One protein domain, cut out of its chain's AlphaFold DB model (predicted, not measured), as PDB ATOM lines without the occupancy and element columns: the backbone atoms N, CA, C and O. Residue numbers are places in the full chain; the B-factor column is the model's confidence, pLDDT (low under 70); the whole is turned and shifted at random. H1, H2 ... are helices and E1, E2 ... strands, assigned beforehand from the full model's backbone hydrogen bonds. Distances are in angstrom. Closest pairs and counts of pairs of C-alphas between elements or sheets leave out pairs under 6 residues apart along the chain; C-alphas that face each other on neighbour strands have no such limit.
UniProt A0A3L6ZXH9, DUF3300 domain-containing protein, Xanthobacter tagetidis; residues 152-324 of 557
ATOM      1  N   ALA A 152      15.449 -12.697 -28.998       94.69
ATOM      2  CA  ALA A 152      14.864 -13.740 -28.156       94.69
ATOM      3  C   ALA A 152      13.439 -13.387 -27.689       94.69
ATOM      4  O   ALA A 152      12.554 -14.245 -27.712       94.69
ATOM      5  N   GLU A 153      13.193 -12.128 -27.317       95.56
ATOM      6  CA  GLU A 153      11.859 -11.640 -26.946       95.56
ATOM      7  C   GLU A 153      10.922 -11.615 -28.157       95.56
ATOM      8  O   GLU A 153       9.780 -12.064 -28.050       95.56
ATOM      9  N   LEU A 154      11.410 -11.181 -29.326       96.56
ATOM     10  CA  LEU A 154      10.664 -11.248 -30.585       96.56
ATOM     11  C   LEU A 154      10.312 -12.693 -30.946       96.56
ATOM     12  O   LEU A 154       9.151 -12.976 -31.242       96.56
ATOM     13  N   GLN A 155      11.262 -13.630 -30.861       96.12
ATOM     14  CA  GLN A 155      10.985 -15.050 -31.088       96.12
ATOM     15  C   GLN A 155       9.942 -15.590 -30.095       96.12
ATOM     16  O   GLN A 155       9.014 -16.274 -30.520       96.12
ATOM     17  N   GLN A 156      10.025 -15.261 -28.802       95.56
ATOM     18  CA  GLN A 156       9.025 -15.689 -27.813       95.56
ATOM     19  C   GLN A 156       7.631 -15.100 -28.098       95.56
ATOM     20  O   GLN A 156       6.625 -15.803 -27.992       95.56
ATOM     21  N   LEU A 157       7.567 -13.826 -28.489       95.56
ATOM     22  CA  LEU A 157       6.332 -13.098 -28.786       95.56
ATOM     23  C   LEU A 157       5.661 -13.580 -30.088       95.56
ATOM     24  O   LEU A 157       4.432 -13.636 -30.178       95.56
ATOM     25  N   LEU A 158       6.464 -13.960 -31.086       96.75
ATOM     26  CA  LEU A 158       6.019 -14.398 -32.413       96.75
ATOM     27  C   LEU A 158       5.840 -15.920 -32.523       96.75
ATOM     28  O   LEU A 158       5.135 -16.378 -33.426       96.75
ATOM     29  N   ALA A 159       6.389 -16.713 -31.597       95.88
ATOM     30  CA  ALA A 159       6.259 -18.173 -31.566       95.88
ATOM     31  C   ALA A 159       4.809 -18.685 -31.751       95.88
ATOM     32  O   ALA A 159       4.614 -19.581 -32.583       95.88
ATOM     33  N   PRO A 160       3.760 -18.111 -31.122       95.38
ATOM     34  CA  PRO A 160       2.381 -18.571 -31.319       95.38
ATOM     35  C   PRO A 160       1.796 -18.285 -32.714       95.38
ATOM     36  O   PRO A 160       0.672 -18.715 -32.981       95.38
ATOM     37  N   TYR A 161       2.505 -17.551 -33.580       95.69
ATOM     38  CA  TYR A 161       1.989 -17.050 -34.860       95.69
ATOM     39  C   TYR A 161       2.905 -17.305 -36.069       95.69
ATOM     40  O   TYR A 161       2.414 -17.333 -37.192       95.69
ATOM     41  N   ALA A 162       4.214 -17.510 -35.889       95.75
ATOM     42  CA  ALA A 162       5.196 -17.540 -36.983       95.75
ATOM     43  C   ALA A 162       4.946 -18.591 -38.092       95.75
ATOM     44  O   ALA A 162       5.379 -18.384 -39.228       95.75
ATOM     45  N   LEU A 163       4.224 -19.683 -37.807       95.56
ATOM     46  CA  LEU A 163       3.847 -20.692 -38.815       95.56
ATOM     47  C   LEU A 163       2.528 -20.381 -39.543       95.56
ATOM     48  O   LEU A 163       2.074 -21.179 -40.361       95.56
ATOM     49  N   TYR A 164       1.888 -19.245 -39.260       95.19
ATOM     50  CA  TYR A 164       0.722 -18.786 -40.016       95.19
ATOM     51  C   TYR A 164       1.140 -18.453 -41.463       95.19
ATOM     52  O   TYR A 164       2.270 -17.999 -41.678       95.19
ATOM     53  N   PRO A 165       0.245 -18.631 -42.457       93.44
ATOM     54  CA  PRO A 165       0.525 -18.256 -43.839       93.44
ATOM     55  C   PRO A 165       0.931 -16.787 -43.984       93.44
ATOM     56  O   PRO A 165       0.392 -15.915 -43.297       93.44
ATOM     57  N   ASP A 166       1.834 -16.506 -44.923       91.75
ATOM     58  CA  ASP A 166       2.407 -15.173 -45.174       91.75
ATOM     59  C   ASP A 166       1.308 -14.120 -45.383       91.75
ATOM     60  O   ASP A 166       1.363 -13.021 -44.836       91.75
ATOM     61  N   THR A 167       0.257 -14.497 -46.114       86.50
ATOM     62  CA  THR A 167      -0.910 -13.659 -46.422       86.50
ATOM     63  C   THR A 167      -1.774 -13.344 -45.197       86.50
ATOM     64  O   THR A 167      -2.410 -12.293 -45.156       86.50
ATOM     65  N   LEU A 168      -1.784 -14.219 -44.185       91.19
ATOM     66  CA  LEU A 168      -2.497 -14.011 -42.923       91.19
ATOM     67  C   LEU A 168      -1.677 -13.138 -41.968       91.19
ATOM     68  O   LEU A 168      -2.227 -12.211 -41.378       91.19
ATOM     69  N   LEU A 169      -0.369 -13.384 -41.852       92.62
ATOM     70  CA  LEU A 169       0.537 -12.543 -41.058       92.62
ATOM     71  C   LEU A 169       0.589 -11.104 -41.590       92.62
ATOM     72  O   LEU A 169       0.516 -10.163 -40.799       92.62
ATOM     73  N   ALA A 170       0.568 -10.945 -42.915       88.50
ATOM     74  CA  ALA A 170       0.440  -9.665 -43.608       88.50
ATOM     75  C   ALA A 170      -0.859  -8.887 -43.298       88.50
ATOM     76  O   ALA A 170      -0.939  -7.703 -43.600       88.50
ATOM     77  N   GLN A 171      -1.880  -9.501 -42.691       88.19
ATOM     78  CA  GLN A 171      -3.037  -8.766 -42.148       88.19
ATOM     79  C   GLN A 171      -3.053  -8.752 -40.616       88.19
ATOM     80  O   GLN A 171      -3.611  -7.843 -40.011       88.19
ATOM     81  N   MET A 172      -2.422  -9.732 -39.970       93.75
ATOM     82  CA  MET A 172      -2.363  -9.835 -38.515       93.75
ATOM     83  C   MET A 172      -1.446  -8.774 -37.893       93.75
ATOM     84  O   MET A 172      -1.885  -8.075 -36.986       93.75
ATOM     85  N   LEU A 173      -0.208  -8.621 -38.379       93.12
ATOM     86  CA  LEU A 173       0.784  -7.704 -37.792       93.12
ATOM     87  C   LEU A 173       0.406  -6.213 -37.968       93.12
ATOM     88  O   LEU A 173       0.465  -5.465 -36.992       93.12
ATOM     89  N   PRO A 174      -0.117  -5.766 -39.128       89.44
ATOM     90  CA  PRO A 174      -0.781  -4.464 -39.225       89.44
ATOM     91  C   PRO A 174      -1.972  -4.281 -38.265       89.44
ATOM     92  O   PRO A 174      -2.192  -3.188 -37.747       89.44
ATOM     93  N   ALA A 175      -2.750  -5.337 -37.994       91.50
ATOM     94  CA  ALA A 175      -3.911  -5.252 -37.108       91.50
ATOM     95  C   ALA A 175      -3.538  -5.179 -35.615       91.50
ATOM     96  O   ALA A 175      -4.296  -4.589 -34.839       91.50
ATOM     97  N   THR A 176      -2.386  -5.717 -35.191       94.69
ATOM     98  CA  THR A 176      -1.936  -5.635 -33.787       94.69
ATOM     99  C   THR A 176      -1.584  -4.210 -33.345       94.69
ATOM    100  O   THR A 176      -1.627  -3.921 -32.153       94.69
ATOM    101  N   ALA A 177      -1.367  -3.280 -34.283       91.06
ATOM    102  CA  ALA A 177      -1.290  -1.842 -34.003       91.06
ATOM    103  C   ALA A 177      -2.622  -1.219 -33.517       91.06
ATOM    104  O   ALA A 177      -2.629  -0.097 -33.007       91.06
ATOM    105  N   TYR A 178      -3.751  -1.930 -33.644       93.50
ATOM    106  CA  TYR A 178      -5.091  -1.438 -33.305       93.50
ATOM    107  C   TYR A 178      -5.817  -2.317 -32.265       93.50
ATOM    108  O   TYR A 178      -6.935  -2.779 -32.519       93.50
ATOM    109  N   PRO A 179      -5.262  -2.520 -31.049       94.69
ATOM    110  CA  PRO A 179      -5.852  -3.407 -30.039       94.69
ATOM    111  C   PRO A 179      -7.285  -3.006 -29.644       94.69
ATOM    112  O   PRO A 179      -8.140  -3.865 -29.437       94.69
ATOM    113  N   ILE A 180      -7.602  -1.706 -29.627       95.00
ATOM    114  CA  ILE A 180      -8.967  -1.213 -29.366       95.00
ATOM    115  C   ILE A 180      -9.948  -1.663 -30.464       95.00
ATOM    116  O   ILE A 180     -11.092  -2.009 -30.164       95.00
ATOM    117  N   GLU A 181      -9.523  -1.675 -31.727       95.12
ATOM    118  CA  GLU A 181     -10.364  -2.115 -32.843       95.12
ATOM    119  C   GLU A 181     -10.479  -3.647 -32.884       95.12
ATOM    120  O   GLU A 181     -11.564  -4.154 -33.161       95.12
ATOM    121  N   LEU A 182      -9.438  -4.392 -32.491       96.38
ATOM    122  CA  LEU A 182      -9.506  -5.850 -32.291       96.38
ATOM    123  C   LEU A 182     -10.527  -6.247 -31.204       96.38
ATOM    124  O   LEU A 182     -11.294  -7.193 -31.407       96.38
ATOM    125  N   VAL A 183     -10.613  -5.496 -30.098       97.19
ATOM    126  CA  VAL A 183     -11.658  -5.679 -29.064       97.19
ATOM    127  C   VAL A 183     -13.054  -5.370 -29.616       97.19
ATOM    128  O   VAL A 183     -14.028  -6.065 -29.305       97.19
ATOM    129  N   GLN A 184     -13.191  -4.336 -30.454       96.75
ATOM    130  CA  GLN A 184     -14.466  -4.026 -31.113       96.75
ATOM    131  C   GLN A 184     -14.869  -5.109 -32.123       96.75
ATOM    132  O   GLN A 184     -16.049  -5.473 -32.175       96.75
ATOM    133  N   ALA A 185     -13.906  -5.656 -32.867       96.25
ATOM    134  CA  ALA A 185     -14.104  -6.732 -33.826       96.25
ATOM    135  C   ALA A 185     -14.556  -8.026 -33.143       96.25
ATOM    136  O   ALA A 185     -15.570  -8.591 -33.556       96.25
ATOM    137  N   GLN A 186     -13.927  -8.442 -32.034       96.62
ATOM    138  CA  GLN A 186     -14.428  -9.575 -31.244       96.62
ATOM    139  C   GLN A 186     -15.876  -9.343 -30.786       96.62
ATOM    140  O   GLN A 186     -16.749 -10.174 -31.040       96.62
ATOM    141  N   ARG A 187     -16.176  -8.180 -30.194       96.44
ATOM    142  CA  ARG A 187     -17.542  -7.843 -29.747       96.44
ATOM    143  C   ARG A 187     -18.547  -7.773 -30.899       96.44
ATOM    144  O   ARG A 187     -19.747  -7.943 -30.683       96.44
ATOM    145  N   TRP A 188     -18.117  -7.475 -32.124       95.88
ATOM    146  CA  TRP A 188     -18.961  -7.558 -33.319       95.88
ATOM    147  C   TRP A 188     -19.214  -9.016 -33.712       95.88
ATOM    148  O   TRP A 188     -20.374  -9.388 -33.888       95.88
ATOM    149  N   LEU A 189     -18.173  -9.850 -33.771       94.62
ATOM    150  CA  LEU A 189     -18.270 -11.280 -34.084       94.62
ATOM    151  C   LEU A 189     -19.169 -12.015 -33.080       94.62
ATOM    152  O   LEU A 189     -20.015 -12.819 -33.469       94.62
ATOM    153  N   GLU A 190     -19.056 -11.676 -31.795       94.88
ATOM    154  CA  GLU A 190     -19.870 -12.244 -30.721       94.88
ATOM    155  C   GLU A 190     -21.363 -11.912 -30.834       94.88
ATOM    156  O   GLU A 190     -22.201 -12.752 -30.493       94.88
ATOM    157  N   ARG A 191     -21.701 -10.714 -31.328       96.00
ATOM    158  CA  ARG A 191     -23.087 -10.289 -31.592       96.00
ATOM    159  C   ARG A 191     -23.622 -10.847 -32.914       96.00
ATOM    160  O   ARG A 191     -24.807 -11.142 -33.012       96.00
ATOM    161  N   ASN A 192     -22.754 -11.054 -33.905       93.44
ATOM    162  CA  ASN A 192     -23.116 -11.487 -35.258       93.44
ATOM    163  C   ASN A 192     -22.878 -12.988 -35.519       93.44
ATOM    164  O   ASN A 192     -22.825 -13.405 -36.677       93.44
ATOM    165  N   LYS A 193     -22.785 -13.825 -34.472       93.31
ATOM    166  CA  LYS A 193     -22.497 -15.278 -34.552       93.31
ATOM    167  C   LYS A 193     -23.279 -16.018 -35.652       93.31
ATOM    168  O   LYS A 193     -22.712 -16.874 -36.323       93.31
ATOM    169  N   THR A 194     -24.552 -15.685 -35.872       91.94
ATOM    170  CA  THR A 194     -25.404 -16.312 -36.905       91.94
ATOM    171  C   THR A 194     -25.028 -15.913 -38.340       91.94
ATOM    172  O   THR A 194     -25.192 -16.723 -39.248       91.94
ATOM    173  N   ALA A 195     -24.511 -14.701 -38.557       86.31
ATOM    174  CA  ALA A 195     -23.990 -14.257 -39.854       86.31
ATOM    175  C   ALA A 195     -22.582 -14.823 -40.101       86.31
ATOM    176  O   ALA A 195     -22.330 -15.401 -41.158       86.31
ATOM    177  N   VAL A 196     -21.715 -14.777 -39.082       85.88
ATOM    178  CA  VAL A 196     -20.353 -15.342 -39.108       85.88
ATOM    179  C   VAL A 196     -20.379 -16.844 -39.423       85.88
ATOM    180  O   VAL A 196     -19.651 -17.297 -40.301       85.88
ATOM    181  N   LYS A 197     -21.285 -17.617 -38.802       86.06
ATOM    182  CA  LYS A 197     -21.495 -19.049 -39.116       86.06
ATOM    183  C   LYS A 197     -21.969 -19.326 -40.551       86.06
ATOM    184  O   LYS A 197     -21.886 -20.466 -40.990       86.06
ATOM    185  N   LYS A 198     -22.469 -18.316 -41.270       84.88
ATOM    186  CA  LYS A 198     -22.856 -18.389 -42.692       84.88
ATOM    187  C   LYS A 198     -21.795 -17.786 -43.627       84.88
ATOM    188  O   LYS A 198     -22.081 -17.582 -44.800       84.88
ATOM    189  N   GLY A 199     -20.610 -17.437 -43.114       79.75
ATOM    190  CA  GLY A 199     -19.561 -16.751 -43.876       79.75
ATOM    191  C   GLY A 199     -19.896 -15.301 -44.255       79.75
ATOM    192  O   GLY A 199     -19.196 -14.714 -45.075       79.75
ATOM    193  N   ASN A 200     -20.954 -14.706 -43.690       81.12
ATOM    194  CA  ASN A 200     -21.363 -13.344 -44.020       81.12
ATOM    195  C   ASN A 200     -20.692 -12.325 -43.087       81.12
ATOM    196  O   ASN A 200     -21.009 -12.248 -41.897       81.12
ATOM    197  N   PHE A 201     -19.809 -11.512 -43.668       82.19
ATOM    198  CA  PHE A 201     -19.047 -10.463 -42.988       82.19
ATOM    199  C   PHE A 201     -19.350  -9.045 -43.504       82.19
ATOM    200  O   PHE A 201     -18.643  -8.120 -43.124       82.19
ATOM    201  N   SER A 202     -20.388  -8.816 -44.319       80.56
ATOM    202  CA  SER A 202     -20.613  -7.498 -44.957       80.56
ATOM    203  C   SER A 202     -20.791  -6.334 -43.964       80.56
ATOM    204  O   SER A 202     -20.387  -5.205 -44.236       80.56
ATOM    205  N   GLY A 203     -21.317  -6.606 -42.764       79.50
ATOM    206  CA  GLY A 203     -21.409  -5.624 -41.676       79.50
ATOM    207  C   GLY A 203     -20.079  -5.288 -40.977       79.50
ATOM    208  O   GLY A 203     -20.081  -4.453 -40.071       79.50
ATOM    209  N   VAL A 204     -18.962  -5.920 -41.361       84.19
ATOM    210  CA  VAL A 204     -17.588  -5.509 -41.008       84.19
ATOM    211  C   VAL A 204     -17.122  -4.376 -41.917       84.19
ATOM    212  O   VAL A 204     -16.468  -3.433 -41.469       84.19
ATOM    213  N   ASP A 205     -17.473  -4.443 -43.199       81.94
ATOM    214  CA  ASP A 205     -16.956  -3.519 -44.204       81.94
ATOM    215  C   ASP A 205     -17.468  -2.082 -43.942       81.94
ATOM    216  O   ASP A 205     -16.747  -1.113 -44.191       81.94
ATOM    217  N   SER A 206     -18.635  -1.945 -43.295       84.75
ATOM    218  CA  SER A 206     -19.227  -0.680 -42.822       84.75
ATOM    219  C   SER A 206     -18.649  -0.110 -41.513       84.75
ATOM    220  O   SER A 206     -19.098   0.944 -41.068       84.75
ATOM    221  N   GLN A 207     -17.714  -0.790 -40.841       87.25
ATOM    222  CA  GLN A 207     -17.112  -0.295 -39.592       87.25
ATOM    223  C   GLN A 207     -16.038   0.774 -39.876       87.25
ATOM    224  O   GLN A 207     -15.493   0.840 -40.978       87.25
ATOM    225  N   SER A 208     -15.668   1.591 -38.886       88.25
ATOM    226  CA  SER A 208     -14.579   2.583 -39.016       88.25
ATOM    227  C   SER A 208     -13.170   2.005 -38.788       88.25
ATOM    228  O   SER A 208     -12.189   2.750 -38.756       88.25
ATOM    229  N   TRP A 209     -13.062   0.686 -38.596       87.62
ATOM    230  CA  TRP A 209     -11.799   0.006 -38.308       87.62
ATOM    231  C   TRP A 209     -10.804   0.072 -39.459       87.62
ATOM    232  O   TRP A 209     -11.153   0.374 -40.604       87.62
ATOM    233  N   ASP A 210      -9.552  -0.209 -39.131       85.44
ATOM    234  CA  ASP A 210      -8.473  -0.312 -40.084       85.44
ATOM    235  C   ASP A 210      -8.744  -1.453 -41.083       85.44
ATOM    236  O   ASP A 210      -9.227  -2.519 -40.679       85.44
ATOM    237  N   PRO A 211      -8.444  -1.245 -42.378       82.12
ATOM    238  CA  PRO A 211      -8.155  -2.295 -43.349       82.12
ATOM    239  C   PRO A 211      -7.769  -3.669 -42.797       82.12
ATOM    240  O   PRO A 211      -8.474  -4.648 -43.054       82.12
ATOM    241  N   ALA A 212      -6.695  -3.741 -42.011       85.62
ATOM    242  CA  ALA A 212      -6.145  -4.986 -41.498       85.62
ATOM    243  C   ALA A 212      -7.091  -5.670 -40.498       85.62
ATOM    244  O   ALA A 212      -7.320  -6.877 -40.564       85.62
ATOM    245  N   VAL A 213      -7.734  -4.894 -39.621       90.94
ATOM    246  CA  VAL A 213      -8.725  -5.395 -38.653       90.94
ATOM    247  C   VAL A 213      -9.997  -5.872 -39.366       90.94
ATOM    248  O   VAL A 213     -10.552  -6.917 -39.014       90.94
ATOM    249  N   LYS A 214     -10.447  -5.161 -40.413       87.88
ATOM    250  CA  LYS A 214     -11.571  -5.601 -41.264       87.88
ATOM    251  C   LYS A 214     -11.254  -6.898 -42.004       87.88
ATOM    252  O   LYS A 214     -12.101  -7.790 -42.074       87.88
ATOM    253  N   ALA A 215     -10.045  -7.009 -42.547       85.62
ATOM    254  CA  ALA A 215      -9.549  -8.213 -43.197       85.62
ATOM    255  C   ALA A 215      -9.540  -9.393 -42.205       85.62
ATOM    256  O   ALA A 215     -10.172 -10.424 -42.456       85.62
ATOM    257  N   LEU A 216      -8.936  -9.196 -41.029       90.19
ATOM    258  CA  LEU A 216      -8.784 -10.209 -39.982       90.19
ATOM    259  C   LEU A 216     -10.111 -10.649 -39.336       90.19
ATOM    260  O   LEU A 216     -10.187 -11.755 -38.808       90.19
ATOM    261  N   ALA A 217     -11.189  -9.864 -39.428       90.62
ATOM    262  CA  ALA A 217     -12.513 -10.259 -38.925       90.62
ATOM    263  C   ALA A 217     -13.061 -11.549 -39.568       90.62
ATOM    264  O   ALA A 217     -13.886 -12.235 -38.964       90.62
ATOM    265  N   ARG A 218     -12.564 -11.915 -40.757       88.19
ATOM    266  CA  ARG A 218     -12.862 -13.185 -41.441       88.19
ATOM    267  C   ARG A 218     -12.192 -14.400 -40.766       88.19
ATOM    268  O   ARG A 218     -12.531 -15.535 -41.083       88.19
ATOM    269  N   PHE A 219     -11.328 -14.165 -39.771       92.19
ATOM    270  CA  PHE A 219     -10.599 -15.155 -38.973       92.19
ATOM    271  C   PHE A 219     -10.917 -15.013 -37.465       92.19
ATOM    272  O   PHE A 219     -10.061 -14.580 -36.686       92.19
ATOM    273  N   PRO A 220     -12.132 -15.387 -37.003       92.31
ATOM    274  CA  PRO A 220     -12.578 -15.132 -35.629       92.31
ATOM    275  C   PRO A 220     -11.662 -15.690 -34.535       92.31
ATOM    276  O   PRO A 220     -11.552 -15.092 -33.470       92.31
ATOM    277  N   THR A 221     -10.996 -16.818 -34.790       92.94
ATOM    278  CA  THR A 221     -10.084 -17.453 -33.829       92.94
ATOM    279  C   THR A 221      -8.738 -16.741 -33.718       92.94
ATOM    280  O   THR A 221      -8.145 -16.753 -32.646       92.94
ATOM    281  N   VAL A 222      -8.280 -16.056 -34.773       95.38
ATOM    282  CA  VAL A 222      -7.082 -15.203 -34.699       95.38
ATOM    283  C   VAL A 222      -7.399 -13.928 -33.923       95.38
ATOM    284  O   VAL A 222      -6.627 -13.548 -33.049       95.38
ATOM    285  N   ILE A 223      -8.568 -13.316 -34.155       95.69
ATOM    286  CA  ILE A 223      -9.015 -12.175 -33.342       95.69
ATOM    287  C   ILE A 223      -9.182 -12.568 -31.869       95.69
ATOM    288  O   ILE A 223      -8.723 -11.819 -31.011       95.69
ATOM    289  N   ALA A 224      -9.772 -13.728 -31.560       95.38
ATOM    290  CA  ALA A 224      -9.872 -14.214 -30.179       95.38
ATOM    291  C   ALA A 224      -8.484 -14.349 -29.522       95.38
ATOM    292  O   ALA A 224      -8.241 -13.732 -28.488       95.38
ATOM    293  N   LYS A 225      -7.541 -15.029 -30.185       94.69
ATOM    294  CA  LYS A 225      -6.166 -15.235 -29.697       94.69
ATOM    295  C   LYS A 225      -5.397 -13.927 -29.449       94.69
ATOM    296  O   LYS A 225      -4.675 -13.813 -28.465       94.69
ATOM    297  N   LEU A 226      -5.598 -12.903 -30.285       96.19
ATOM    298  CA  LEU A 226      -5.024 -11.566 -30.056       96.19
ATOM    299  C   LEU A 226      -5.692 -10.808 -28.889       96.19
ATOM    300  O   LEU A 226      -5.063  -9.951 -28.269       96.19
ATOM    301  N   ASN A 227      -6.954 -11.103 -28.573       96.31
ATOM    302  CA  ASN A 227      -7.669 -10.509 -27.439       96.31
ATOM    303  C   ASN A 227      -7.420 -11.247 -26.109       96.31
ATOM    304  O   ASN A 227      -7.602 -10.647 -25.051       96.31
ATOM    305  N   GLU A 228      -6.986 -12.512 -26.142       95.25
ATOM    306  CA  GLU A 228      -6.596 -13.289 -24.951       95.25
ATOM    307  C   GLU A 228      -5.421 -12.647 -24.194       95.25
ATOM    308  O   GLU A 228      -5.366 -12.724 -22.966       95.25
ATOM    309  N   ASN A 229      -4.512 -11.964 -24.903       93.62
ATOM    310  CA  ASN A 229      -3.427 -11.188 -24.306       93.62
ATOM    311  C   ASN A 229      -3.207  -9.862 -25.061       93.62
ATOM    312  O   ASN A 229      -2.412  -9.773 -25.997       93.62
ATOM    313  N   LEU A 230      -3.914  -8.814 -24.626       94.81
ATOM    314  CA  LEU A 230      -3.815  -7.474 -25.216       94.81
ATOM    315  C   LEU A 230      -2.455  -6.797 -24.988       94.81
ATOM    316  O   LEU A 230      -2.072  -5.957 -25.803       94.81
ATOM    317  N   ASP A 231      -1.709  -7.168 -23.945       93.44
ATOM    318  CA  ASP A 231      -0.369  -6.625 -23.691       93.44
ATOM    319  C   ASP A 231       0.629  -7.178 -24.723       93.44
ATOM    320  O   ASP A 231       1.352  -6.413 -25.363       93.44
ATOM    321  N   ALA A 232       0.588  -8.491 -24.985       93.81
ATOM    322  CA  ALA A 232       1.364  -9.128 -26.054       93.81
ATOM    323  C   ALA A 232       0.945  -8.636 -27.452       93.81
ATOM    324  O   ALA A 232       1.798  -8.383 -28.297       93.81
ATOM    325  N   THR A 233      -0.351  -8.428 -27.696       95.62
ATOM    326  CA  THR A 233      -0.834  -7.813 -28.945       95.62
ATOM    327  C   THR A 233      -0.339  -6.375 -29.102       95.62
ATOM    328  O   THR A 233       0.074  -5.991 -30.193       95.62
ATOM    329  N   THR A 234      -0.297  -5.586 -28.027       93.69
ATOM    330  CA  THR A 234       0.271  -4.228 -28.074       93.69
ATOM    331  C   THR A 234       1.777  -4.271 -28.350       93.69
ATOM    332  O   THR A 234       2.254  -3.492 -29.174       93.69
ATOM    333  N   ALA A 235       2.503  -5.222 -27.750       94.31
ATOM    334  CA  ALA A 235       3.925  -5.459 -28.014       94.31
ATOM    335  C   ALA A 235       4.206  -5.922 -29.459       94.31
ATOM    336  O   ALA A 235       5.187  -5.498 -30.061       94.31
ATOM    337  N   LEU A 236       3.331  -6.744 -30.051       94.44
ATOM    338  CA  LEU A 236       3.403  -7.110 -31.473       94.44
ATOM    339  C   LEU A 236       3.187  -5.887 -32.375       94.44
ATOM    340  O   LEU A 236       3.881  -5.729 -33.376       94.44
ATOM    341  N   GLY A 237       2.249  -5.009 -32.004       91.88
ATOM    342  CA  GLY A 237       2.015  -3.734 -32.678       91.88
ATOM    343  C   GLY A 237       3.238  -2.813 -32.647       91.88
ATOM    344  O   GLY A 237       3.660  -2.345 -33.701       91.88
ATOM    345  N   SER A 238       3.841  -2.577 -31.478       90.06
ATOM    346  CA  SER A 238       5.049  -1.745 -31.365       90.06
ATOM    347  C   SER A 238       6.253  -2.374 -32.071       90.06
ATOM    348  O   SER A 238       6.911  -1.682 -32.846       90.06
ATOM    349  N   ALA A 239       6.506  -3.673 -31.887       91.38
ATOM    350  CA  ALA A 239       7.591  -4.381 -32.569       91.38
ATOM    351  C   ALA A 239       7.484  -4.255 -34.098       91.38
ATOM    352  O   ALA A 239       8.458  -3.914 -34.761       91.38
ATOM    353  N   PHE A 240       6.292  -4.454 -34.668       90.44
ATOM    354  CA  PHE A 240       6.093  -4.346 -36.115       90.44
ATOM    355  C   PHE A 240       6.163  -2.900 -36.646       90.44
ATOM    356  O   PHE A 240       6.519  -2.691 -37.803       90.44
ATOM    357  N   ILE A 241       5.863  -1.893 -35.818       87.69
ATOM    358  CA  ILE A 241       5.985  -0.471 -36.188       87.69
ATOM    359  C   ILE A 241       7.441   0.013 -36.145       87.69
ATOM    360  O   ILE A 241       7.839   0.800 -37.004       87.69
ATOM    361  N   TYR A 242       8.217  -0.418 -35.148       87.19
ATOM    362  CA  TYR A 242       9.549   0.132 -34.860       87.19
ATOM    363  C   TYR A 242      10.721  -0.782 -35.255       87.19
ATOM    364  O   TYR A 242      11.845  -0.290 -35.341       87.19
ATOM    365  N   GLN A 243      10.478  -2.076 -35.493       89.75
ATOM    366  CA  GLN A 243      11.472  -3.093 -35.872       89.75
ATOM    367  C   GLN A 243      10.914  -4.118 -36.901       89.75
ATOM    368  O   GLN A 243      10.987  -5.332 -36.666       89.75
ATOM    369  N   PRO A 244      10.314  -3.700 -38.038       89.38
ATOM    370  CA  PRO A 244       9.703  -4.639 -38.985       89.38
ATOM    371  C   PRO A 244      10.706  -5.645 -39.581       89.38
ATOM    372  O   PRO A 244      10.327  -6.784 -39.870       89.38
ATOM    373  N   GLU A 245      11.978  -5.267 -39.724       88.56
ATOM    374  CA  GLU A 245      13.065  -6.150 -40.156       88.56
ATOM    375  C   GLU A 245      13.379  -7.245 -39.122       88.56
ATOM    376  O   GLU A 245      13.434  -8.422 -39.481       88.56
ATOM    377  N   ASP A 246      13.521  -6.898 -37.837       90.44
ATOM    378  CA  ASP A 246      13.811  -7.881 -36.780       90.44
ATOM    379  C   ASP A 246      12.625  -8.840 -36.577       90.44
ATOM    380  O   ASP A 246      12.812 -10.040 -36.358       90.44
ATOM    381  N   VAL A 247      11.390  -8.338 -36.724       93.62
ATOM    382  CA  VAL A 247      10.165  -9.156 -36.734       93.62
ATOM    383  C   VAL A 247      10.169 -10.153 -37.900       93.62
ATOM    384  O   VAL A 247       9.806 -11.318 -37.701       93.62
ATOM    385  N   SER A 248      10.602  -9.749 -39.102       91.69
ATOM    386  CA  SER A 248      10.688 -10.667 -40.250       91.69
ATOM    387  C   SER A 248      11.762 -11.742 -40.031       91.69
ATOM    388  O   SER A 248      11.506 -12.926 -40.280       91.69
ATOM    389  N   VAL A 249      12.922 -11.362 -39.480       92.44
ATOM    390  CA  VAL A 249      14.018 -12.281 -39.130       92.44
ATOM    391  C   VAL A 249      13.580 -13.286 -38.063       92.44
ATOM    392  O   VAL A 249      13.729 -14.489 -38.277       92.44
ATOM    393  N   ALA A 250      12.973 -12.836 -36.961       95.75
ATOM    394  CA  ALA A 250      12.526 -13.712 -35.876       95.75
ATOM    395  C   ALA A 250      11.519 -14.776 -36.359       95.75
ATOM    396  O   ALA A 250      11.611 -15.943 -35.969       95.75
ATOM    397  N   ILE A 251      10.598 -14.413 -37.259       96.12
ATOM    398  CA  ILE A 251       9.651 -15.364 -37.865       96.12
ATOM    399  C   ILE A 251      10.368 -16.370 -38.772       96.12
ATOM    400  O   ILE A 251      10.047 -17.557 -38.726       96.12
ATOM    401  N   GLN A 252      11.352 -15.938 -39.563       94.94
ATOM    402  CA  GLN A 252      12.131 -16.844 -40.413       94.94
ATOM    403  C   GLN A 252      12.997 -17.814 -39.590       94.94
ATOM    404  O   GLN A 252      13.045 -19.001 -39.911       94.94
ATOM    405  N   VAL A 253      13.580 -17.371 -38.468       95.38
ATOM    406  CA  VAL A 253      14.289 -18.255 -37.519       95.38
ATOM    407  C   VAL A 253      13.343 -19.299 -36.908       95.38
ATOM    408  O   VAL A 253      13.688 -20.480 -36.834       95.38
ATOM    409  N   LEU A 254      12.127 -18.906 -36.515       96.19
ATOM    410  CA  LEU A 254      11.106 -19.834 -36.009       96.19
ATOM    411  C   LEU A 254      10.647 -20.837 -37.083       96.19
ATOM    412  O   LEU A 254      10.520 -22.031 -36.803       96.19
ATOM    413  N   ARG A 255      10.451 -20.387 -38.327       95.38
ATOM    414  CA  ARG A 255      10.114 -21.263 -39.463       95.38
ATOM    415  C   ARG A 255      11.225 -22.269 -39.756       95.38
ATOM    416  O   ARG A 255      10.920 -23.448 -39.909       95.38
ATOM    417  N   ALA A 256      12.489 -21.843 -39.738       94.31
ATOM    418  CA  ALA A 256      13.641 -22.724 -39.931       94.31
ATOM    419  C   ALA A 256      13.745 -23.790 -38.825       94.31
ATOM    420  O   ALA A 256      13.989 -24.958 -39.122       94.31
ATOM    421  N   LYS A 257      13.467 -23.432 -37.561       93.69
ATOM    422  CA  LYS A 257      13.369 -24.400 -36.451       93.69
ATOM    423  C   LYS A 257      12.262 -25.437 -36.689       93.69
ATOM    424  O   LYS A 257      12.495 -26.629 -36.512       93.69
ATOM    425  N   ALA A 258      11.077 -25.015 -37.135       93.12
ATOM    426  CA  ALA A 258       9.958 -25.925 -37.413       93.12
ATOM    427  C   ALA A 258      10.154 -26.795 -38.677       93.12
ATOM    428  O   ALA A 258       9.640 -27.916 -38.734       93.12
ATOM    429  N   GLU A 259      10.889 -26.302 -39.681       91.38
ATOM    430  CA  GLU A 259      11.318 -27.065 -40.866       91.38
ATOM    431  C   GLU A 259      12.356 -28.130 -40.470       91.38
ATOM    432  O   GLU A 259      12.153 -29.312 -40.752       91.38
ATOM    433  N   ALA A 260      13.393 -27.749 -39.713       90.75
ATOM    434  CA  ALA A 260      14.423 -28.660 -39.200       90.75
ATOM    435  C   ALA A 260      13.857 -29.751 -38.270       90.75
ATOM    436  O   ALA A 260      14.236 -30.916 -38.377       90.75
ATOM    437  N   ASN A 261      12.878 -29.410 -37.424       90.19
ATOM    438  CA  ASN A 261      12.141 -30.366 -36.585       90.19
ATOM    439  C   ASN A 261      11.159 -31.259 -37.375       90.19
ATOM    440  O   ASN A 261      10.452 -32.083 -36.784       90.19
ATOM    441  N   GLY A 262      11.081 -31.097 -38.701       87.50
ATOM    442  CA  GLY A 262      10.261 -31.908 -39.597       87.50
ATOM    443  C   GLY A 262       8.754 -31.683 -39.459       87.50
ATOM    444  O   GLY A 262       7.979 -32.518 -39.935       87.50
ATOM    445  N   ALA A 263       8.323 -30.598 -38.815       86.25
ATOM    446  CA  ALA A 263       6.914 -30.310 -38.551       86.25
ATOM    447  C   ALA A 263       6.291 -29.380 -39.609       86.25
ATOM    448  O   ALA A 263       5.118 -29.531 -39.961       86.25
ATOM    449  N   LEU A 264       7.078 -28.458 -40.174       89.31
ATOM    450  CA  LEU A 264       6.643 -27.587 -41.265       89.31
ATOM    451  C   LEU A 264       6.782 -28.311 -42.618       89.31
ATOM    452  O   LEU A 264       7.883 -28.502 -43.122       89.31
ATOM    453  N   LYS A 265       5.654 -28.744 -43.200       88.62
ATOM    454  CA  LYS A 265       5.599 -29.528 -44.454       88.62
ATOM    455  C   LYS A 265       4.474 -29.078 -45.391       88.62
ATOM    456  O   LYS A 265       3.372 -28.753 -44.932       88.62
ATOM    457  N   THR A 266       4.727 -29.135 -46.700       92.19
ATOM    458  CA  THR A 266       3.716 -28.974 -47.765       92.19
ATOM    459  C   THR A 266       2.654 -30.068 -47.694       92.19
ATOM    460  O   THR A 266       2.961 -31.239 -47.469       92.19
ATOM    461  N   ASN A 267       1.387 -29.690 -47.863       91.44
ATOM    462  CA  ASN A 267       0.233 -30.585 -47.801       91.44
ATOM    463  C   ASN A 267      -0.985 -29.968 -48.528       91.44
ATOM    464  O   ASN A 267      -0.883 -28.931 -49.171       91.44
ATOM    465  N   LYS A 268      -2.172 -30.582 -48.417       91.50
ATOM    466  CA  LYS A 268      -3.409 -30.118 -49.086       91.50
ATOM    467  C   LYS A 268      -3.963 -28.763 -48.594       91.50
ATOM    468  O   LYS A 268      -4.985 -28.322 -49.108       91.50
ATOM    469  N   ARG A 269      -3.357 -28.136 -47.579       89.50
ATOM    470  CA  ARG A 269      -3.801 -26.865 -46.970       89.50
ATOM    471  C   ARG A 269      -2.772 -25.743 -47.130       89.50
ATOM    472  O   ARG A 269      -3.158 -24.613 -47.412       89.50
ATOM    473  N   GLN A 270      -1.480 -26.059 -47.023       92.81
ATOM    474  CA  GLN A 270      -0.377 -25.110 -47.226       92.81
ATOM    475  C   GLN A 270       0.680 -25.658 -48.190       92.81
ATOM    476  O   GLN A 270       0.962 -26.858 -48.190       92.81
ATOM    477  N   ASN A 271       1.327 -24.763 -48.930       91.44
ATOM    478  CA  ASN A 271       2.562 -25.038 -49.648       91.44
ATOM    479  C   ASN A 271       3.717 -24.271 -48.985       91.44
ATOM    480  O   ASN A 271       3.668 -23.046 -48.852       91.44
ATOM    481  N   VAL A 272       4.724 -25.022 -48.547       92.50
ATOM    482  CA  VAL A 272       5.964 -24.543 -47.937       92.50
ATOM    483  C   VAL A 272       7.045 -24.592 -49.007       92.50
ATOM    484  O   VAL A 272       7.312 -25.651 -49.577       92.50
ATOM    485  N   THR A 273       7.663 -23.451 -49.287       91.19
ATOM    486  CA  THR A 273       8.753 -23.355 -50.264       91.19
ATOM    487  C   THR A 273       9.869 -22.493 -49.709       91.19
ATOM    488  O   THR A 273       9.618 -21.359 -49.299       91.19
ATOM    489  N   SER A 274      11.090 -23.010 -49.758       90.94
ATOM    490  CA  SER A 274      12.287 -22.361 -49.228       90.94
ATOM    491  C   SER A 274      13.154 -21.893 -50.400       90.94
ATOM    492  O   SER A 274      13.471 -22.683 -51.293       90.94
ATOM    493  N   ARG A 275      13.470 -20.595 -50.459       88.62
ATOM    494  CA  ARG A 275      14.218 -19.964 -51.561       88.62
ATOM    495  C   ARG A 275      15.363 -19.124 -51.001       88.62
ATOM    496  O   ARG A 275      15.147 -18.269 -50.147       88.62
ATOM    497  N   SER A 276      16.564 -19.307 -51.546       85.69
ATOM    498  CA  SER A 276      17.679 -18.385 -51.322       85.69
ATOM    499  C   SER A 276      17.493 -17.121 -52.167       85.69
ATOM    500  O   SER A 276      17.546 -17.187 -53.396       85.69
ATOM    501  N   GLU A 277      17.266 -15.979 -51.517       79.19
ATOM    502  CA  GLU A 277      17.229 -14.652 -52.142       79.19
ATOM    503  C   GLU A 277      18.282 -13.763 -51.473       79.19
ATOM    504  O   GLU A 277      18.356 -13.691 -50.248       79.19
ATOM    505  N   ASN A 278      19.125 -13.092 -52.266       72.81
ATOM    506  CA  ASN A 278      20.158 -12.164 -51.780       72.81
ATOM    507  C   ASN A 278      21.066 -12.738 -50.662       72.81
ATOM    508  O   ASN A 278      21.492 -12.016 -49.765       72.81
ATOM    509  N   GLY A 279      21.344 -14.049 -50.700       77.31
ATOM    510  CA  GLY A 279      22.162 -14.752 -49.702       77.31
ATOM    511  C   GLY A 279      21.425 -15.194 -48.429       77.31
ATOM    512  O   GLY A 279      22.048 -15.800 -47.560       77.31
ATOM    513  N   ARG A 280      20.114 -14.943 -48.307       81.00
ATOM    514  CA  ARG A 280      19.272 -15.391 -47.184       81.00
ATOM    515  C   ARG A 280      18.276 -16.451 -47.661       81.00
ATOM    516  O   ARG A 280      17.510 -16.212 -48.591       81.00
ATOM    517  N   ASN A 281      18.243 -17.612 -47.003       88.56
ATOM    518  CA  ASN A 281      17.172 -18.589 -47.214       88.56
ATOM    519  C   ASN A 281      15.881 -18.075 -46.561       88.56
ATOM    520  O   ASN A 281      15.859 -17.833 -45.355       88.56
ATOM    521  N   THR A 282      14.828 -17.908 -47.357       90.94
ATOM    522  CA  THR A 282      13.508 -17.443 -46.918       90.94
ATOM    523  C   THR A 282      12.491 -18.555 -47.129       90.94
ATOM    524  O   THR A 282      12.333 -19.064 -48.242       90.94
ATOM    525  N   ILE A 283      11.794 -18.928 -46.058       92.38
ATOM    526  CA  ILE A 283      10.739 -19.940 -46.043       92.38
ATOM    527  C   ILE A 283       9.397 -19.222 -46.188       92.38
ATOM    528  O   ILE A 283       8.992 -18.459 -45.304       92.38
ATOM    529  N   TYR A 284       8.694 -19.487 -47.284       92.06
ATOM    530  CA  TYR A 284       7.366 -18.947 -47.577       92.06
ATOM    531  C   TYR A 284       6.305 -19.992 -47.220       92.06
ATOM    532  O   TYR A 284       6.411 -21.150 -47.636       92.06
ATOM    533  N   ILE A 285       5.266 -19.588 -46.484       92.19
ATOM    534  CA  ILE A 285       4.107 -20.430 -46.160       92.19
ATOM    535  C   ILE A 285       2.906 -19.861 -46.915       92.19
ATOM    536  O   ILE A 285       2.267 -18.894 -46.498       92.19
ATOM    537  N   THR A 286       2.597 -20.468 -48.055       89.69
ATOM    538  CA  THR A 286       1.463 -20.085 -48.907       89.69
ATOM    539  C   THR A 286       0.296 -21.051 -48.714       89.69
ATOM    540  O   THR A 286       0.470 -22.167 -48.227       89.69
ATOM    541  N   SER A 287      -0.924 -20.637 -49.063       88.25
ATOM    542  CA  SER A 287      -2.080 -21.548 -49.041       88.25
ATOM    543  C   SER A 287      -2.086 -22.422 -50.297       88.25
ATOM    544  O   SER A 287      -1.775 -21.937 -51.382       88.25
ATOM    545  N   ALA A 288      -2.420 -23.709 -50.155       88.19
ATOM    546  CA  ALA A 288      -2.390 -24.660 -51.274       88.19
ATOM    547  C   ALA A 288      -3.482 -24.381 -52.331       88.19
ATOM    548  O   ALA A 288      -3.294 -24.684 -53.505       88.19
ATOM    549  N   ASP A 289      -4.596 -23.771 -51.915       84.62
ATOM    550  CA  ASP A 289      -5.551 -23.094 -52.797       84.62
ATOM    551  C   ASP A 289      -5.305 -21.577 -52.690       84.62
ATOM    552  O   ASP A 289      -5.362 -21.044 -51.574       84.62
ATOM    553  N   PRO A 290      -5.068 -20.857 -53.806       81.19
ATOM    554  CA  PRO A 290      -4.917 -19.402 -53.819       81.19
ATOM    555  C   PRO A 290      -6.040 -18.623 -53.119       81.19
ATOM    556  O   PRO A 290      -5.794 -17.520 -52.630       81.19
ATOM    557  N   ASN A 291      -7.251 -19.182 -53.063       82.25
ATOM    558  CA  ASN A 291      -8.461 -18.520 -52.585       82.25
ATOM    559  C   ASN A 291      -8.802 -18.822 -51.118       82.25
ATOM    560  O   ASN A 291      -9.680 -18.148 -50.569       82.25
ATOM    561  N   VAL A 292      -8.176 -19.830 -50.496       84.12
ATOM    562  CA  VAL A 292      -8.609 -20.385 -49.202       84.12
ATOM    563  C   VAL A 292      -7.454 -20.444 -48.208       84.12
ATOM    564  O   VAL A 292      -6.586 -21.308 -48.296       84.12
ATOM    565  N   VAL A 293      -7.483 -19.561 -47.209       87.88
ATOM    566  CA  VAL A 293      -6.463 -19.496 -46.153       87.88
ATOM    567  C   VAL A 293      -6.856 -20.389 -44.980       87.88
ATOM    568  O   VAL A 293      -7.933 -20.243 -44.402       87.88
ATOM    569  N   TYR A 294      -5.959 -21.293 -44.591       90.38
ATOM    570  CA  TYR A 294      -6.130 -22.179 -43.439       90.38
ATOM    571  C   TYR A 294      -5.345 -21.647 -42.236       90.38
ATOM    572  O   TYR A 294      -4.131 -21.471 -42.321       90.38
ATOM    573  N   VAL A 295      -6.015 -21.429 -41.099       93.06
ATOM    574  CA  VAL A 295      -5.335 -21.069 -39.839       93.06
ATOM    575  C   VAL A 295      -4.753 -22.336 -39.203       93.06
ATOM    576  O   VAL A 295      -5.532 -23.261 -38.928       93.06
ATOM    577  N   PRO A 296      -3.434 -22.410 -38.957       93.44
ATOM    578  CA  PRO A 296      -2.827 -23.537 -38.267       93.44
ATOM    579  C   PRO A 296      -3.031 -23.457 -36.747       93.44
ATOM    580  O   PRO A 296      -3.120 -22.373 -36.169       93.44
ATOM    581  N   TYR A 297      -3.053 -24.619 -36.096       92.25
ATOM    582  CA  TYR A 297      -3.050 -24.774 -34.641       92.25
ATOM    583  C   TYR A 297      -1.942 -25.760 -34.269       92.25
ATOM    584  O   TYR A 297      -1.904 -26.881 -34.783       92.25
ATOM    585  N   TYR A 298      -1.045 -25.308 -33.402       92.94
ATOM    586  CA  TYR A 298       0.164 -25.996 -32.964       92.94
ATOM    587  C   TYR A 298       0.567 -25.459 -31.585       92.94
ATOM    588  O   TYR A 298       0.182 -24.342 -31.227       92.94
ATOM    589  N   ASP A 299       1.352 -26.234 -30.838       90.44
ATOM    590  CA  ASP A 299       2.052 -25.752 -29.644       90.44
ATOM    591  C   ASP A 299       3.455 -25.239 -30.009       90.44
ATOM    592  O   ASP A 299       4.061 -25.696 -30.981       90.44
ATOM    593  N   THR A 300       3.984 -24.296 -29.232       91.19
ATOM    594  CA  THR A 300       5.344 -23.759 -29.370       91.19
ATOM    595  C   THR A 300       6.463 -24.794 -29.201       91.19
ATOM    596  O   THR A 300       7.550 -24.571 -29.737       91.19
ATOM    597  N   ASP A 301       6.206 -25.954 -28.587       88.88
ATOM    598  CA  ASP A 301       7.163 -27.079 -28.554       88.88
ATOM    599  C   ASP A 301       7.573 -27.585 -29.959       88.88
ATOM    600  O   ASP A 301       8.612 -28.229 -30.129       88.88
ATOM    601  N   ILE A 302       6.824 -27.214 -31.008       90.50
ATOM    602  CA  ILE A 302       7.184 -27.433 -32.420       90.50
ATOM    603  C   ILE A 302       8.565 -26.866 -32.809       90.50
ATOM    604  O   ILE A 302       9.180 -27.345 -33.764       90.50
ATOM    605  N   TYR A 303       9.070 -25.862 -32.081       91.38
ATOM    606  CA  TYR A 303      10.375 -25.235 -32.333       91.38
ATOM    607  C   TYR A 303      11.532 -25.872 -31.554       91.38
ATOM    608  O   TYR A 303      12.689 -25.571 -31.850       91.38
ATOM    609  N   THR A 304      11.248 -26.732 -30.573       86.50
ATOM    610  CA  THR A 304      12.239 -27.278 -29.627       86.50
ATOM    611  C   THR A 304      12.347 -28.800 -29.674       86.50
ATOM    612  O   THR A 304      13.441 -29.316 -29.455       86.50
ATOM    613  N   VAL A 305      11.261 -29.523 -29.977       80.00
ATOM    614  CA  VAL A 305      11.238 -30.993 -29.935       80.00
ATOM    615  C   VAL A 305      10.748 -31.584 -31.260       80.00
ATOM    616  O   VAL A 305       9.567 -31.518 -31.614       80.00
ATOM    617  N   ALA A 306      11.673 -32.209 -31.994       77.69
ATOM    618  CA  ALA A 306      11.391 -32.879 -33.259       77.69
ATOM    619  C   ALA A 306      10.293 -33.949 -33.111       77.69
ATOM    620  O   ALA A 306      10.317 -34.771 -32.195       77.69
ATOM    621  N   GLY A 307       9.317 -33.933 -34.021       69.88
ATOM    622  CA  GLY A 307       8.207 -34.894 -34.053       69.88
ATOM    623  C   GLY A 307       7.109 -34.735 -32.986       69.88
ATOM    624  O   GLY A 307       6.085 -35.402 -33.109       69.88
ATOM    625  N   VAL A 308       7.266 -33.861 -31.982       64.38
ATOM    626  CA  VAL A 308       6.265 -33.671 -30.904       64.38
ATOM    627  C   VAL A 308       5.229 -32.589 -31.239       64.38
ATOM    628  O   VAL A 308       4.059 -32.719 -30.880       64.38
ATOM    629  N   GLY A 309       5.611 -31.547 -31.983       65.50
ATOM    630  CA  GLY A 309       4.688 -30.491 -32.412       65.50
ATOM    631  C   GLY A 309       3.757 -30.917 -33.555       65.50
ATOM    632  O   GLY A 309       4.164 -30.935 -34.717       65.50
ATOM    633  N   LEU A 310       2.483 -31.198 -33.256       78.19
ATOM    634  CA  LEU A 310       1.471 -31.508 -34.274       78.19
ATOM    635  C   LEU A 310       0.904 -30.230 -34.921       78.19
ATOM    636  O   LEU A 310       0.051 -29.552 -34.345       78.19
ATOM    637  N   LEU A 311       1.321 -29.938 -36.157       87.88
ATOM    638  CA  LEU A 311       0.762 -28.852 -36.966       87.88
ATOM    639  C   LEU A 311      -0.597 -29.254 -37.570       87.88
ATOM    640  O   LEU A 311      -0.675 -29.855 -38.645       87.88
ATOM    641  N   THR A 312      -1.684 -28.915 -36.880       89.56
ATOM    642  CA  THR A 312      -3.057 -29.055 -37.398       89.56
ATOM    643  C   THR A 312      -3.541 -27.754 -38.047       89.56
ATOM    644  O   THR A 312      -2.872 -26.728 -37.972       89.56
ATOM    645  N   PHE A 313      -4.717 -27.765 -38.686       91.31
ATOM    646  CA  PHE A 313      -5.360 -26.546 -39.195       91.31
ATOM    647  C   PHE A 313      -6.871 -26.611 -38.996       91.31
ATOM    648  O   PHE A 313      -7.461 -27.696 -39.075       91.31
ATOM    649  N   GLY A 314      -7.487 -25.445 -38.804       87.12
ATOM    650  CA  GLY A 314      -8.940 -25.298 -38.735       87.12
ATOM    651  C   GLY A 314      -9.620 -25.344 -40.106       87.12
ATOM    652  O   GLY A 314      -9.039 -25.767 -41.107       87.12
ATOM    653  N   ALA A 315     -10.870 -24.878 -40.149       83.25
ATOM    654  CA  ALA A 315     -11.584 -24.661 -41.403       83.25
ATOM    655  C   ALA A 315     -10.866 -23.611 -42.272       83.25
ATOM    656  O   ALA A 315     -10.344 -22.621 -41.756       83.25
ATOM    657  N   GLY A 316     -10.860 -23.832 -43.588       82.50
ATOM    658  CA  GLY A 316     -10.351 -22.863 -44.555       82.50
ATOM    659  C   GLY A 316     -11.301 -21.675 -44.706       82.50
ATOM    660  O   GLY A 316     -12.518 -21.851 -44.781       82.50
ATOM    661  N   VAL A 317     -10.746 -20.466 -44.754       82.00
ATOM    662  CA  VAL A 317     -11.484 -19.212 -44.940       82.00
ATOM    663  C   VAL A 317     -11.314 -18.754 -46.382       82.00
ATOM    664  O   VAL A 317     -10.195 -18.502 -46.831       82.00
ATOM    665  N   VAL A 318     -12.425 -18.631 -47.110       79.94
ATOM    666  CA  VAL A 318     -12.422 -18.113 -48.483       79.94
ATOM    667  C   VAL A 318     -12.157 -16.606 -48.447       79.94
ATOM    668  O   VAL A 318     -12.973 -15.835 -47.941       79.94
ATOM    669  N   VAL A 319     -11.013 -16.195 -48.988       71.06
ATOM    670  CA  VAL A 319     -10.588 -14.791 -49.132       71.06
ATOM    671  C   VAL A 319     -10.377 -14.380 -50.593       71.06
ATOM    672  O   VAL A 319     -10.422 -13.191 -50.903       71.06
ATOM    673  N   GLY A 320     -10.194 -15.351 -51.495       68.62
ATOM    674  CA  GLY A 320      -9.886 -15.110 -52.905       68.62
ATOM    675  C   GLY A 320      -8.475 -14.554 -53.143       68.62
ATOM    676  O   GLY A 320      -7.756 -14.186 -52.213       68.62
ATOM    677  N   ASN A 321      -8.099 -14.420 -54.417       64.38
ATOM    678  CA  ASN A 321      -6.786 -13.902 -54.837       64.38
ATOM    679  C   ASN A 321      -6.464 -12.467 -54.344       64.38
ATOM    680  O   ASN A 321      -5.332 -12.016 -54.481       64.38
ATOM    681  N   ALA A 322      -7.421 -11.752 -53.741       60.97
ATOM    682  CA  ALA A 322      -7.238 -10.423 -53.152       60.97
ATOM    683  C   ALA A 322      -6.149 -10.357 -52.056       60.97
ATOM    684  O   ALA A 322      -5.664  -9.272 -51.748       60.97
ATOM    685  N   TRP A 323      -5.769 -11.491 -51.458       65.31
ATOM    686  CA  TRP A 323      -4.781 -11.570 -50.369       65.31
ATOM    687  C   TRP A 323      -3.378 -12.018 -50.833       65.31
ATOM    688  O   TRP A 323      -2.538 -12.355 -50.002       65.31
ATOM    689  N   TRP A 324      -3.108 -12.074 -52.142       58.47
ATOM    690  CA  TRP A 324      -1.810 -12.513 -52.676       58.47
ATOM    691  C   TRP A 324      -0.732 -11.419 -52.685       58.47
ATOM    692  O   TRP A 324      -1.021 -10.238 -52.854       58.47
TER     693      TRP A 324
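Overview. This is residues 152 to 324 of the 557 residues of the protein "DUF3300 domain-containing protein" of Xanthobacter tagetidis (UniProt A0A3L6ZXH9). Two groups of parts sit side by side along the longest axis. In one, crossed helices H2, H3, H6, H7 and H8 pack together, with the small H4 and H5 at the far end; in the other, the long helix H9 crosses the two-stranded hairpin E1 and E2 and has H1 and H10 on its other side, while a second two-stranded ribbon, E3 and E4, begins beside the end of E2. The 173 printed residues hold ten named helices and four named strands, in the order H1 to H9, E1, E2, E3, H10, E4. Each pair of strands is a separate antiparallel sheet, and the class is mixed, helices and strands. The whole is compact and rounded, with a radius of gyration of the C-alphas of 15.9 A and spans of 44 by 35 by 32 A.

Arrangement. H1, residues 152 to 158, touches H9, residues 244 to 260, about perpendicular at 83 degrees; their closest C-alphas, those of Gln 155 and Ala 250, are 5.2 A apart. H2, residues 166 to 176, touches H8, residues 230 to 242, only just about perpendicular at 73 degrees, with the C-alphas of Thr 176 and Gly 237 closest at 4.5 A. H2 also touches H6, residues 211 to 216, at a steep tilt of 66 degrees, opposite ways; the closest C-alphas, of Ala 175 and Ala 212, are 4.9 A apart. H3, residues 179 to 191, touches H7, residues 220 to 228, at a steep tilt of 51 degrees, opposite ways, closest at the C-alphas of Gln 186 and Ile 223, 6.4 A. H7 and H8 only just touch, with 3 pairs of C-alphas within 8 A, and only at the corner by their link; their closest C-alphas are those of Leu 226 and Thr 233, 5.7 A. H4, residues 193 to 196, touches no helix; H5, residues 202 to 205, is near H3 and close to but not clearly touching H6. Of the seven touching helix pairs with a tilt, 0 are at a shallow tilt, a mostly crossed packing. E1, residues 270 to 277, and E2, residues 280 to 287, form a hairpin, antiparallel at 158 degrees, with N 273 and O 284 at 3.1 A and N 282 and O 275 at 2.8 A, within hydrogen-bond range. The closest C-alphas of H9 and E2, Gln 252 and Ile 283, are 6.6 A apart. E3, residues 292 to 297, and E4, residues 312 to 318, are antiparallel at 154 degrees, with N 293 and O 317 at 2.9 A. The closest C-alphas of E2 and E3, Ser 287 and Val 293, are 5.6 A apart. H10, residues 300 to 303, touches H9 with its residues 254 to 258 alone; the C-alphas of Ala 258 and Tyr 303 are closest at 5.1 A. Every O i to N i+4 pair is within hydrogen-bond range in H1, H3, H6, H7, H8 and H9, and 5 of 7 are in H2; H4, H5 and H10 are too short for such a pair.

Along the chain. H1 begins at C-alpha 152, (14.864, -13.740, -28.156). H9, the longest helix, measures 24.5 A from first to last C-alpha, H3 18.6 A, H8 18.2 A and H2 15.5 A. E1 measures 21.1 A, E2 22.3 A, E3 16.2 A and E4 18.2 A. E4 ends at C-alpha 318, (-12.422, -18.113, -48.483).

Size, cuts and confidence. The C-alphas farthest apart, of Thr 194 and Gly 279, are 49.3 A apart. The printed part, residues 152 to 324, has no cut, and no link is long. The mean pLDDT of the printed part is 89.1; residues 307 to 309 and 320 to 324 are under 70.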